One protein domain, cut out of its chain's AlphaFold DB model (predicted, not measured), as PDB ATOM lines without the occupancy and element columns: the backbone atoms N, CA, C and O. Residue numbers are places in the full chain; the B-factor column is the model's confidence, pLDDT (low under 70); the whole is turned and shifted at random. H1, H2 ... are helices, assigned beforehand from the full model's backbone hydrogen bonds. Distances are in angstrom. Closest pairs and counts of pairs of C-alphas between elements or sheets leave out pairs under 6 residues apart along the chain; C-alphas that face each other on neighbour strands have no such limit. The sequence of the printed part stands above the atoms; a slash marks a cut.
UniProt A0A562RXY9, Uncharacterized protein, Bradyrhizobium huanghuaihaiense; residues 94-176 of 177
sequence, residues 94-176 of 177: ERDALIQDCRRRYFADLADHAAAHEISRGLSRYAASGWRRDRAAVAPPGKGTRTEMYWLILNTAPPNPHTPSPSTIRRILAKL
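AT A GLANCE: This is residues 94 to 176 of the 177 residues of an uncharacterized protein of Bradyrhizobium huanghuaihaiense (UniProt A0A562RXY9). What shape is this? Helices H1 and H4 lie side by side, and the long helix H2 crosses both; H5 packs on H1 and H2, and short H3 follows H2. What builds it? The 83 printed residues include five named helices, H1 to H5 in order, with no named strand: all helix. How large? Compact, radius of gyration of the C-alphas 11.9 A, spans 33 by 24 by 21 A.

HOW THE PARTS SIT: What touches the first helix? H1, residues 94 to 106, touches H4, residues 146 to 154, at a shallow tilt of 13 degrees, opposite ways; closest C-alphas Arg 95 and Ile 153, 5.4 A. What touches the longest? H2, residues 112 to 128, touches H5, residues 166 to 174, at a steep tilt of 51 degrees; closest C-alphas Ala 116 and Pro 166, 5.1 A. Where is H3? H3, residues 130 to 134, only just touches H4, with 3 pairs of C-alphas within 8 A; closest Trp 131 and Trp 151, 6.6 A. Are the backbones helical? In H1 to H5 every O i to N i+4 pair is within hydrogen-bond range.

IN THESE COORDINATES: Where does H1 begin? C-alpha 94 is at (-5.704, -14.828, 40.880). How long is H2? It measures 24.1 A.

THE WHOLE: Which links are long? H3 to H4 and H4 to H5. Where is confidence low? Residues 158 to 161 and 176 are under 70; the printed part has no cut.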
ATOM      1  N   GLU A  94      -4.655 -15.707  41.412       87.94
ATOM      2  CA  GLU A  94      -5.704 -14.828  40.880       87.94
ATOM      3  C   GLU A  94      -6.979 -14.869  41.734       87.94
ATOM      4  O   GLU A  94      -7.492 -13.837  42.165       87.94
ATOM      5  N   ARG A  95      -7.458 -16.075  42.063       91.31
ATOM      6  CA  ARG A  95      -8.625 -16.273  42.932       91.31
ATOM      7  C   ARG A  95      -8.417 -15.632  44.300       91.31
ATOM      8  O   ARG A  95      -9.316 -14.979  44.827       91.31
ATOM      9  N   ASP A  96      -7.245 -15.845  44.885       91.62
ATOM     10  CA  ASP A  96      -6.898 -15.330  46.201       91.62
ATOM     11  C   ASP A  96      -6.865 -13.786  46.180       91.62
ATOM     12  O   ASP A  96      -7.425 -13.154  47.079       91.62
ATOM     13  N   ALA A  97      -6.328 -13.173  45.118       90.94
ATOM     14  CA  ALA A  97      -6.354 -11.723  44.917       90.94
ATOM     15  C   ALA A  97      -7.784 -11.171  44.766       90.94
ATOM     16  O   ALA A  97      -8.128 -10.161  45.387       90.94
ATOM     17  N   LEU A  98      -8.653 -11.853  44.013       94.25
ATOM     18  CA  LEU A  98     -10.065 -11.477  43.868       94.25
ATOM     19  C   LEU A  98     -10.838 -11.580  45.192       94.25
ATOM     20  O   LEU A  98     -11.680 -10.732  45.488       94.25
ATOM     21  N   ILE A  99     -10.546 -12.586  46.021       94.69
ATOM     22  CA  ILE A  99     -11.140 -12.734  47.361       94.69
ATOM     23  C   ILE A  99     -10.724 -11.575  48.271       94.69
ATOM     24  O   ILE A  99     -11.564 -11.002  48.970       94.69
ATOM     25  N   GLN A 100      -9.445 -11.205  48.245       94.69
ATOM     26  CA  GLN A 100      -8.944 -10.044  48.977       94.69
ATOM     27  C   GLN A 100      -9.605  -8.746  48.503       94.69
ATOM     28  O   GLN A 100      -9.977  -7.901  49.318       94.69
ATOM     29  N   ASP A 101      -9.802  -8.594  47.196       94.69
ATOM     30  CA  ASP A 101     -10.458  -7.421  46.634       94.69
ATOM     31  C   ASP A 101     -11.944  -7.346  47.006       94.69
ATOM     32  O   ASP A 101     -12.438  -6.296  47.415       94.69
ATOM     33  N   CYS A 102     -12.635  -8.487  46.995       94.62
ATOM     34  CA  CYS A 102     -14.007  -8.604  47.476       94.62
ATOM     35  C   CYS A 102     -14.129  -8.177  48.951       94.62
ATOM     36  O   CYS A 102     -15.022  -7.400  49.304       94.62
ATOM     37  N   ARG A 103     -13.186  -8.607  49.806       95.38
ATOM     38  CA  ARG A 103     -13.108  -8.182  51.215       95.38
ATOM     39  C   ARG A 103     -12.925  -6.674  51.353       95.38
ATOM     40  O   ARG A 103     -13.585  -6.076  52.204       95.38
ATOM     41  N   ARG A 104     -12.033  -6.065  50.568       94.81
ATOM     42  CA  ARG A 104     -11.776  -4.616  50.628       94.81
ATOM     43  C   ARG A 104     -12.987  -3.801  50.183       94.81
ATOM     44  O   ARG A 104     -13.306  -2.817  50.834       94.81
ATOM     45  N   ARG A 105     -13.664  -4.212  49.106       95.56
ATOM     46  CA  ARG A 105     -14.763  -3.435  48.507       95.56
ATOM     47  C   ARG A 105     -16.089  -3.544  49.255       95.56
ATOM     48  O   ARG A 105     -16.794  -2.551  49.364       95.56
ATOM     49  N   TYR A 106     -16.453  -4.738  49.728       96.00
ATOM     50  CA  TYR A 106     -17.826  -5.004  50.192       96.00
ATOM     51  C   TYR A 106     -17.942  -5.383  51.662       96.00
ATOM     52  O   TYR A 106     -19.047  -5.420  52.195       96.00
ATOM     53  N   PHE A 107     -16.826  -5.703  52.310       94.88
ATOM     54  CA  PHE A 107     -16.810  -6.185  53.689       94.88
ATOM     55  C   PHE A 107     -15.746  -5.456  54.517       94.88
ATOM     56  O   PHE A 107     -15.205  -6.045  55.449       94.88
ATOM     57  N   ALA A 108     -15.438  -4.201  54.150       93.69
ATOM     58  CA  ALA A 108     -14.398  -3.346  54.730       93.69
ATOM     59  C   ALA A 108     -14.423  -3.344  56.268       93.69
ATOM     60  O   ALA A 108     -13.388  -3.581  56.895       93.69
ATOM     61  N   ASP A 109     -15.622  -3.196  56.828       95.38
ATOM     62  CA  ASP A 109     -15.867  -2.958  58.254       95.38
ATOM     63  C   ASP A 109     -15.998  -4.241  59.089       95.38
ATOM     64  O   ASP A 109     -16.125  -4.192  60.311       95.38
ATOM     65  N   LEU A 110     -15.983  -5.417  58.453       93.88
ATOM     66  CA  LEU A 110     -16.155  -6.689  59.151       93.88
ATOM     67  C   LEU A 110     -14.818  -7.267  59.613       93.88
ATOM     68  O   LEU A 110     -13.841  -7.288  58.867       93.88
ATOM     69  N   ALA A 111     -14.786  -7.870  60.801       93.50
ATOM     70  CA  ALA A 111     -13.646  -8.686  61.214       93.50
ATOM     71  C   ALA A 111     -13.372  -9.816  60.200       93.50
ATOM     72  O   ALA A 111     -14.307 -10.369  59.612       93.50
ATOM     73  N   ASP A 112     -12.103 -10.212  60.036       91.88
ATOM     74  CA  ASP A 112     -11.666 -11.201  59.032       91.88
ATOM     75  C   ASP A 112     -12.489 -12.494  59.064       91.88
ATOM     76  O   ASP A 112     -12.833 -13.054  58.024       91.88
ATOM     77  N   HIS A 113     -12.845 -12.954  60.265       93.81
ATOM     78  CA  HIS A 113     -13.679 -14.136  60.452       93.81
ATOM     79  C   HIS A 113     -15.095 -13.948  59.884       93.81
ATOM     80  O   HIS A 113     -15.571 -14.785  59.117       93.81
ATOM     81  N   ALA A 114     -15.760 -12.843  60.228       95.19
ATOM     82  CA  ALA A 114     -17.111 -12.544  59.761       95.19
ATOM     83  C   ALA A 114     -17.136 -12.333  58.241       95.19
ATOM     84  O   ALA A 114     -17.970 -12.915  57.548       95.19
ATOM     85  N   ALA A 115     -16.164 -11.590  57.706       96.00
ATOM     86  CA  ALA A 115     -16.045 -11.385  56.271       96.00
ATOM     87  C   ALA A 115     -15.797 -12.701  55.518       96.00
ATOM     88  O   ALA A 115     -16.417 -12.945  54.486       96.00
ATOM     89  N   ALA A 116     -14.945 -13.585  56.049       96.31
ATOM     90  CA  ALA A 116     -14.703 -14.891  55.444       96.31
ATOM     91  C   ALA A 116     -15.980 -15.743  55.364       96.31
ATOM     92  O   ALA A 116     -16.231 -16.383  54.339       96.31
ATOM     93  N   HIS A 117     -16.808 -15.726  56.412       97.06
ATOM     94  CA  HIS A 117     -18.102 -16.407  56.404       97.06
ATOM     95  C   HIS A 117     -19.075 -15.812  55.383       97.06
ATOM     96  O   HIS A 117     -19.688 -16.573  54.633       97.06
ATOM     97  N   GLU A 118     -19.201 -14.486  55.317       97.62
ATOM     98  CA  GLU A 118     -20.110 -13.830  54.370       97.62
ATOM     99  C   GLU A 118     -19.686 -14.046  52.913       97.62
ATOM    100  O   GLU A 118     -20.527 -14.376  52.072       97.62
ATOM    101  N   ILE A 119     -18.384 -13.970  52.614       96.38
ATOM    102  CA  ILE A 119     -17.860 -14.260  51.273       96.38
ATOM    103  C   ILE A 119     -18.122 -15.728  50.912       96.38
ATOM    104  O   ILE A 119     -18.655 -16.006  49.839       96.38
ATOM    105  N   SER A 120     -17.803 -16.679  51.802       96.31
ATOM    106  CA  SER A 120     -18.025 -18.111  51.541       96.31
ATOM    107  C   SER A 120     -19.509 -18.434  51.326       96.31
ATOM    108  O   SER A 120     -19.868 -19.153  50.389       96.31
ATOM    109  N   ARG A 121     -20.394 -17.854  52.147       95.81
ATOM    110  CA  ARG A 121     -21.848 -18.005  52.023       95.81
ATOM    111  C   ARG A 121     -22.360 -17.413  50.709       95.81
ATOM    112  O   ARG A 121     -23.159 -18.057  50.030       95.81
ATOM    113  N   GLY A 122     -21.904 -16.215  50.342       95.31
ATOM    114  CA  GLY A 122     -22.261 -15.549  49.090       95.31
ATOM    115  C   GLY A 122     -21.837 -16.348  47.859       95.31
ATOM    116  O   GLY A 122     -22.670 -16.617  46.993       95.31
ATOM    117  N   LEU A 123     -20.586 -16.816  47.839       94.75
ATOM    118  CA  LEU A 123     -20.065 -17.693  46.789       94.75
ATOM    119  C   LEU A 123     -20.879 -18.982  46.679       94.75
ATOM    120  O   LEU A 123     -21.290 -19.337  45.583       94.75
ATOM    121  N   SER A 124     -21.182 -19.638  47.803       93.56
ATOM    122  CA  SER A 124     -21.942 -20.897  47.811       93.56
ATOM    123  C   SER A 124     -23.353 -20.715  47.240       93.56
ATOM    124  O   SER A 124     -23.809 -21.512  46.420       93.56
ATOM    125  N   ARG A 125     -24.048 -19.635  47.626       93.56
ATOM    126  CA  ARG A 125     -25.392 -19.318  47.112       93.56
ATOM    127  C   ARG A 125     -25.373 -18.998  45.622       93.56
ATOM    128  O   ARG A 125     -26.255 -19.445  44.884       93.56
ATOM    129  N   TYR A 126     -24.375 -18.238  45.179       93.81
ATOM    130  CA  TYR A 126     -24.232 -17.887  43.774       93.81
ATOM    131  C   TYR A 126     -23.862 -19.111  42.926       93.81
ATOM    132  O   TYR A 126     -24.508 -19.357  41.908       93.81
ATOM    133  N   ALA A 127     -22.922 -19.938  43.394       92.00
ATOM    134  CA  ALA A 127     -22.523 -21.196  42.764       92.00
ATOM    135  C   ALA A 127     -23.708 -22.159  42.575       92.00
ATOM    136  O   ALA A 127     -23.836 -22.798  41.529       92.00
ATOM    137  N   ALA A 128     -24.601 -22.240  43.568       89.50
ATOM    138  CA  ALA A 128     -25.765 -23.120  43.529       89.50
ATOM    139  C   ALA A 128     -26.838 -22.697  42.508       89.50
ATOM    140  O   ALA A 128     -27.604 -23.547  42.058       89.50
ATOM    141  N   SER A 129     -26.909 -21.412  42.143       87.44
ATOM    142  CA  SER A 129     -28.033 -20.852  41.380       87.44
ATOM    143  C   SER A 129     -27.596 -20.025  40.164       87.44
ATOM    144  O   SER A 129     -27.703 -20.491  39.030       87.44
ATOM    145  N   GLY A 130     -27.104 -18.802  40.379       88.44
ATOM    146  CA  GLY A 130     -26.740 -17.854  39.323       88.44
ATOM    147  C   GLY A 130     -25.579 -18.332  38.456       88.44
ATOM    148  O   GLY A 130     -25.673 -18.303  37.234       88.44
ATOM    149  N   TRP A 131     -24.534 -18.890  39.069       91.38
ATOM    150  CA  TRP A 131     -23.307 -19.238  38.357       91.38
ATOM    151  C   TRP A 131     -23.524 -20.244  37.223       91.38
ATOM    152  O   TRP A 131     -22.957 -20.081  36.151       91.38
ATOM    153  N   ARG A 132     -24.380 -21.261  37.400       88.12
ATOM    154  CA  ARG A 132     -24.627 -22.256  36.336       88.12
ATOM    155  C   ARG A 132     -25.196 -21.629  35.064       88.12
ATOM    156  O   ARG A 132     -24.912 -22.134  33.981       88.12
ATOM    157  N   ARG A 133     -25.981 -20.554  35.201       89.06
ATOM    158  CA  ARG A 133     -26.530 -19.788  34.074       89.06
ATOM    159  C   ARG A 133     -25.479 -18.856  33.480       89.06
ATOM    160  O   ARG A 133     -25.340 -18.785  32.267       89.06
ATOM    161  N   ASP A 134     -24.712 -18.202  34.344       91.06
ATOM    162  CA  ASP A 134     -23.831 -17.103  33.951       91.06
ATOM    163  C   ASP A 134     -22.419 -17.566  33.541       91.06
ATOM    164  O   ASP A 134     -21.668 -16.787  32.962       91.06
ATOM    165  N   ARG A 135     -22.014 -18.814  33.825       89.88
ATOM    166  CA  ARG A 135     -20.629 -19.303  33.629       89.88
ATOM    167  C   ARG A 135     -20.106 -19.215  32.193       89.88
ATOM    168  O   ARG A 135     -18.903 -19.178  31.996       89.88
ATOM    169  N   ALA A 136     -20.997 -19.238  31.204       88.94
ATOM    170  CA  ALA A 136     -20.638 -19.161  29.787       88.94
ATOM    171  C   ALA A 136     -20.769 -17.737  29.222       88.94
ATOM    172  O   ALA A 136     -20.554 -17.525  28.031       88.94
ATOM    173  N   ALA A 137     -21.166 -16.766  30.050       89.25
ATOM    174  CA  ALA A 137     -21.288 -15.384  29.623       89.25
ATOM    175  C   ALA A 137     -19.906 -14.786  29.327       89.25
ATOM    176  O   ALA A 137     -18.934 -15.053  30.028       89.25
ATOM    177  N   VAL A 138     -19.838 -13.929  28.308       88.75
ATOM    178  CA  VAL A 138     -18.601 -13.226  27.920       88.75
ATOM    179  C   VAL A 138     -18.164 -12.212  28.986       88.75
ATOM    180  O   VAL A 138     -16.984 -11.892  29.094       88.75
ATOM    181  N   ALA A 139     -19.106 -11.706  29.783       90.00
ATOM    182  CA  ALA A 139     -18.857 -10.701  30.807       90.00
ATOM    183  C   ALA A 139     -19.601 -11.040  32.110       90.00
ATOM    184  O   ALA A 139     -20.672 -11.657  32.057       90.00
ATOM    185  N   PRO A 140     -19.073 -10.613  33.273       91.88
ATOM    186  CA  PRO A 140     -19.732 -10.828  34.550       91.88
ATOM    187  C   PRO A 140     -21.074 -10.084  34.636       91.88
ATOM    188  O   PRO A 140     -21.199  -8.952  34.155       91.88
ATOM    189  N   PRO A 141     -22.075 -10.664  35.314       91.31
ATOM    190  CA  PRO A 141     -23.322  -9.973  35.608       91.31
ATOM    191  C   PRO A 141     -23.127  -8.904  36.694       91.31
ATOM    192  O   PRO A 141     -22.421  -9.116  37.678       91.31
ATOM    193  N   GLY A 142     -23.830  -7.776  36.558       86.94
ATOM    194  CA  GLY A 142     -23.921  -6.755  37.607       86.94
ATOM    195  C   GLY A 142     -22.590  -6.062  37.904       86.94
ATOM    196  O   GLY A 142     -22.036  -6.227  38.990       86.94
ATOM    197  N   LYS A 143     -22.100  -5.257  36.960       90.00
ATOM    198  CA  LYS A 143     -20.881  -4.449  37.114       90.00
ATOM    199  C   LYS A 143     -20.900  -3.624  38.412       90.00
ATOM    200  O   LYS A 143     -21.885  -2.957  38.717       90.00
ATOM    201  N   GLY A 144     -19.804  -3.653  39.159       88.75
ATOM    202  CA  GLY A 144     -19.629  -2.999  40.453       88.75
ATOM    203  C   GLY A 144     -20.307  -3.707  41.628       88.75
ATOM    204  O   GLY A 144     -20.323  -3.154  42.730       88.75
ATOM    205  N   THR A 145     -20.863  -4.910  41.451       94.50
ATOM    206  CA  THR A 145     -21.614  -5.612  42.508       94.50
ATOM    207  C   THR A 145     -20.868  -6.817  43.085       94.50
ATOM    208  O   THR A 145     -19.927  -7.352  42.504       94.50
ATOM    209  N   ARG A 146     -21.353  -7.322  44.229       94.38
ATOM    210  CA  ARG A 146     -20.868  -8.590  44.802       94.38
ATOM    211  C   ARG A 146     -21.029  -9.769  43.838       94.38
ATOM    212  O   ARG A 146     -20.197 -10.669  43.849       94.38
ATOM    213  N   THR A 147     -22.074  -9.761  43.012       93.69
ATOM    214  CA  THR A 147     -22.337 -10.824  42.032       93.69
ATOM    215  C   THR A 147     -21.245 -10.878  40.966       93.69
ATOM    216  O   THR A 147     -20.775 -11.971  40.659       93.69
ATOM    217  N   GLU A 148     -20.776  -9.724  40.477       94.69
ATOM    218  CA  GLU A 148     -19.624  -9.647  39.567       94.69
ATOM    219  C   GLU A 148     -18.392 -10.297  40.205       94.69
ATOM    220  O   GLU A 148     -17.767 -11.165  39.597       94.69
ATOM    221  N   MET A 149     -18.083  -9.959  41.461       95.12
ATOM    222  CA  MET A 149     -16.938 -10.557  42.155       95.12
ATOM    223  C   MET A 149     -17.078 -12.068  42.335       95.12
ATOM    224  O   MET A 149     -16.106 -12.798  42.158       95.12
ATOM    225  N   TYR A 150     -18.269 -12.560  42.679       94.62
ATOM    226  CA  TYR A 150     -18.498 -13.998  42.811       94.62
ATOM    227  C   TYR A 150     -18.345 -14.723  41.474       94.62
ATOM    228  O   TYR A 150     -17.768 -15.809  41.439       94.62
ATOM    229  N   TRP A 151     -18.802 -14.117  40.376       93.88
ATOM    230  CA  TRP A 151     -18.581 -14.643  39.034       93.88
ATOM    231  C   TRP A 151     -17.095 -14.705  38.692       93.88
ATOM    232  O   TRP A 151     -16.625 -15.766  38.284       93.88
ATOM    233  N   LEU A 152     -16.340 -13.627  38.927       93.44
ATOM    234  CA  LEU A 152     -14.898 -13.590  38.662       93.44
ATOM    235  C   LEU A 152     -14.162 -14.673  39.463       93.44
ATOM    236  O   LEU A 152     -13.415 -15.460  38.891       93.44
ATOM    237  N   ILE A 153     -14.436 -14.784  40.768       93.38
ATOM    238  CA  ILE A 153     -13.796 -15.771  41.652       93.38
ATOM    239  C   ILE A 153     -14.051 -17.205  41.166       93.38
ATOM    240  O   ILE A 153     -13.116 -18.006  41.109       93.38
ATOM    241  N   LEU A 154     -15.296 -17.547  40.820       91.94
ATOM    242  CA  LEU A 154     -15.656 -18.907  40.403       91.94
ATOM    243  C   LEU A 154     -15.175 -19.259  38.986       91.94
ATOM    244  O   LEU A 154     -15.006 -20.441  38.695       91.94
ATOM    245  N   ASN A 155     -14.923 -18.269  38.125       90.62
ATOM    246  CA  ASN A 155     -14.426 -18.482  36.760       90.62
ATOM    247  C   ASN A 155     -12.892 -18.532  36.646       90.62
ATOM    248  O   ASN A 155     -12.376 -18.721  35.553       90.62
ATOM    249  N   THR A 156     -12.157 -18.457  37.760       88.12
ATOM    250  CA  THR A 156     -10.688 -18.622  37.760       88.12
ATOM    251  C   THR A 156     -10.209 -20.040  37.422       88.12
ATOM    252  O   THR A 156      -9.059 -20.221  37.038       88.12
ATOM    253  N   ALA A 157     -11.052 -21.067  37.578       71.50
ATOM    254  CA  ALA A 157     -10.699 -22.456  37.260       71.50
ATOM    255  C   ALA A 157     -11.931 -23.283  36.829       71.50
ATOM    256  O   ALA A 157     -12.431 -24.108  37.602       71.50
ATOM    257  N   PRO A 158     -12.461 -23.071  35.611       65.38
ATOM    258  CA  PRO A 158     -13.500 -23.929  35.046       65.38
ATOM    259  C   PRO A 158     -12.944 -25.337  34.744       65.38
ATOM    260  O   PRO A 158     -11.745 -25.482  34.511       65.38
ATOM    261  N   PRO A 159     -13.777 -26.399  34.728       60.00
ATOM    262  CA  PRO A 159     -15.244 -26.395  34.778       60.00
ATOM    263  C   PRO A 159     -15.856 -26.638  36.169       60.00
ATOM    264  O   PRO A 159     -17.083 -26.608  36.288       60.00
ATOM    265  N   ASN A 160     -15.048 -26.906  37.205       64.19
ATOM    266  CA  ASN A 160     -15.545 -27.328  38.516       64.19
ATOM    267  C   ASN A 160     -15.355 -26.213  39.567       64.19
ATOM    268  O   ASN A 160     -14.253 -26.057  40.103       64.19
ATOM    269  N   PRO A 161     -16.395 -25.411  39.860       68.94
ATOM    270  CA  PRO A 161     -16.288 -24.241  40.725       68.94
ATOM    271  C   PRO A 161     -16.072 -24.682  42.175       68.94
ATOM    272  O   PRO A 161     -17.014 -24.985  42.910       68.94
ATOM    273  N   HIS A 162     -14.824 -24.711  42.630       77.69
ATOM    274  CA  HIS A 162     -14.550 -24.980  44.035       77.69
ATOM    275  C   HIS A 162     -14.808 -23.715  44.858       77.69
ATOM    276  O   HIS A 162     -13.971 -22.810  44.903       77.69
ATOM    277  N   THR A 163     -15.926 -23.673  45.586       86.94
ATOM    278  CA  THR A 163     -16.170 -22.601  46.560       86.94
ATOM    279  C   THR A 163     -15.231 -22.775  47.760       86.94
ATOM    280  O   THR A 163     -15.312 -23.787  48.455       86.94
ATOM    281  N   PRO A 164     -14.303 -21.837  48.023       89.69
ATOM    282  CA  PRO A 164     -13.394 -21.951  49.155       89.69
ATOM    283  C   PRO A 164     -14.157 -21.908  50.486       89.69
ATOM    284  O   PRO A 164     -15.072 -21.103  50.689       89.69
ATOM    285  N   SER A 165     -13.748 -22.778  51.413       92.31
ATOM    286  CA  SER A 165     -14.298 -22.816  52.770       92.31
ATOM    287  C   SER A 165     -13.984 -21.522  53.537       92.31
ATOM    288  O   SER A 165     -12.967 -20.881  53.243       92.31
ATOM    289  N   PRO A 166     -14.774 -21.152  54.565       94.50
ATOM    290  CA  PRO A 166     -14.500 -19.965  55.380       94.50
ATOM    291  C   PRO A 166     -13.075 -19.956  55.949       94.50
ATOM    292  O   PRO A 166     -12.387 -18.939  55.893       94.50
ATOM    293  N   SER A 167     -12.572 -21.108  56.403       92.19
ATOM    294  CA  SER A 167     -11.198 -21.258  56.903       92.19
ATOM    295  C   SER A 167     -10.141 -20.970  55.832       92.19
ATOM    296  O   SER A 167      -9.120 -20.343  56.118       92.19
ATOM    297  N   THR A 168     -10.386 -21.393  54.587       92.00
ATOM    298  CA  THR A 168      -9.497 -21.094  53.454       92.00
ATOM    299  C   THR A 168      -9.493 -19.605  53.150       92.00
ATOM    300  O   THR A 168      -8.418 -19.021  53.035       92.00
ATOM    301  N   ILE A 169     -10.672 -18.983  53.094       93.38
ATOM    302  CA  ILE A 169     -10.805 -17.540  52.874       93.38
ATOM    303  C   ILE A 169     -10.097 -16.769  53.985       93.38
ATOM    304  O   ILE A 169      -9.296 -15.892  53.690       93.38
ATOM    305  N   ARG A 170     -10.280 -17.138  55.258       93.94
ATOM    306  CA  ARG A 170      -9.600 -16.482  56.384       93.94
ATOM    307  C   ARG A 170      -8.078 -16.523  56.246       93.94
ATOM    308  O   ARG A 170      -7.420 -15.517  56.479       93.94
ATOM    309  N   ARG A 171      -7.514 -17.661  55.835       91.94
ATOM    310  CA  ARG A 171      -6.071 -17.792  55.572       91.94
ATOM    311  C   ARG A 171      -5.610 -16.900  54.414       91.94
ATOM    312  O   ARG A 171      -4.510 -16.371  54.476       91.94
ATOM    313  N   ILE A 172      -6.433 -16.724  53.381       90.50
ATOM    314  CA  ILE A 172      -6.156 -15.803  52.267       90.50
ATOM    315  C   ILE A 172      -6.193 -14.344  52.741       90.50
ATOM    316  O   ILE A 172      -5.322 -13.561  52.369       90.50
ATOM    317  N   LEU A 173      -7.170 -13.988  53.580       90.44
ATOM    318  CA  LEU A 173      -7.302 -12.642  54.139       90.44
ATOM    319  C   LEU A 173      -6.179 -12.313  55.128       90.44
ATOM    320  O   LEU A 173      -5.712 -11.184  55.148       90.44
ATOM    321  N   ALA A 174      -5.681 -13.292  55.887       86.44
ATOM    322  CA  ALA A 174      -4.552 -13.090  56.796       86.44
ATOM    323  C   ALA A 174      -3.263 -12.651  56.073       86.44
ATOM    324  O   ALA A 174      -2.437 -11.981  56.681       86.44
ATOM    325  N   LYS A 175      -3.115 -12.972  54.778       77.38
ATOM    326  CA  LYS A 175      -1.995 -12.513  53.934       77.38
ATOM    327  C   LYS A 175      -2.080 -11.031  53.534       77.38
ATOM    328  O   LYS A 175      -1.200 -10.560  52.830       77.38
ATOM    329  N   LEU A 176      -3.148 -10.319  53.905       62.19
ATOM    330  CA  LEU A 176      -3.257  -8.866  53.706       62.19
ATOM    331  C   LEU A 176      -2.512  -8.051  54.771       62.19
ATOM    332  O   LEU A 176      -2.472  -6.829  54.645       62.19
TER     333      LEU A 176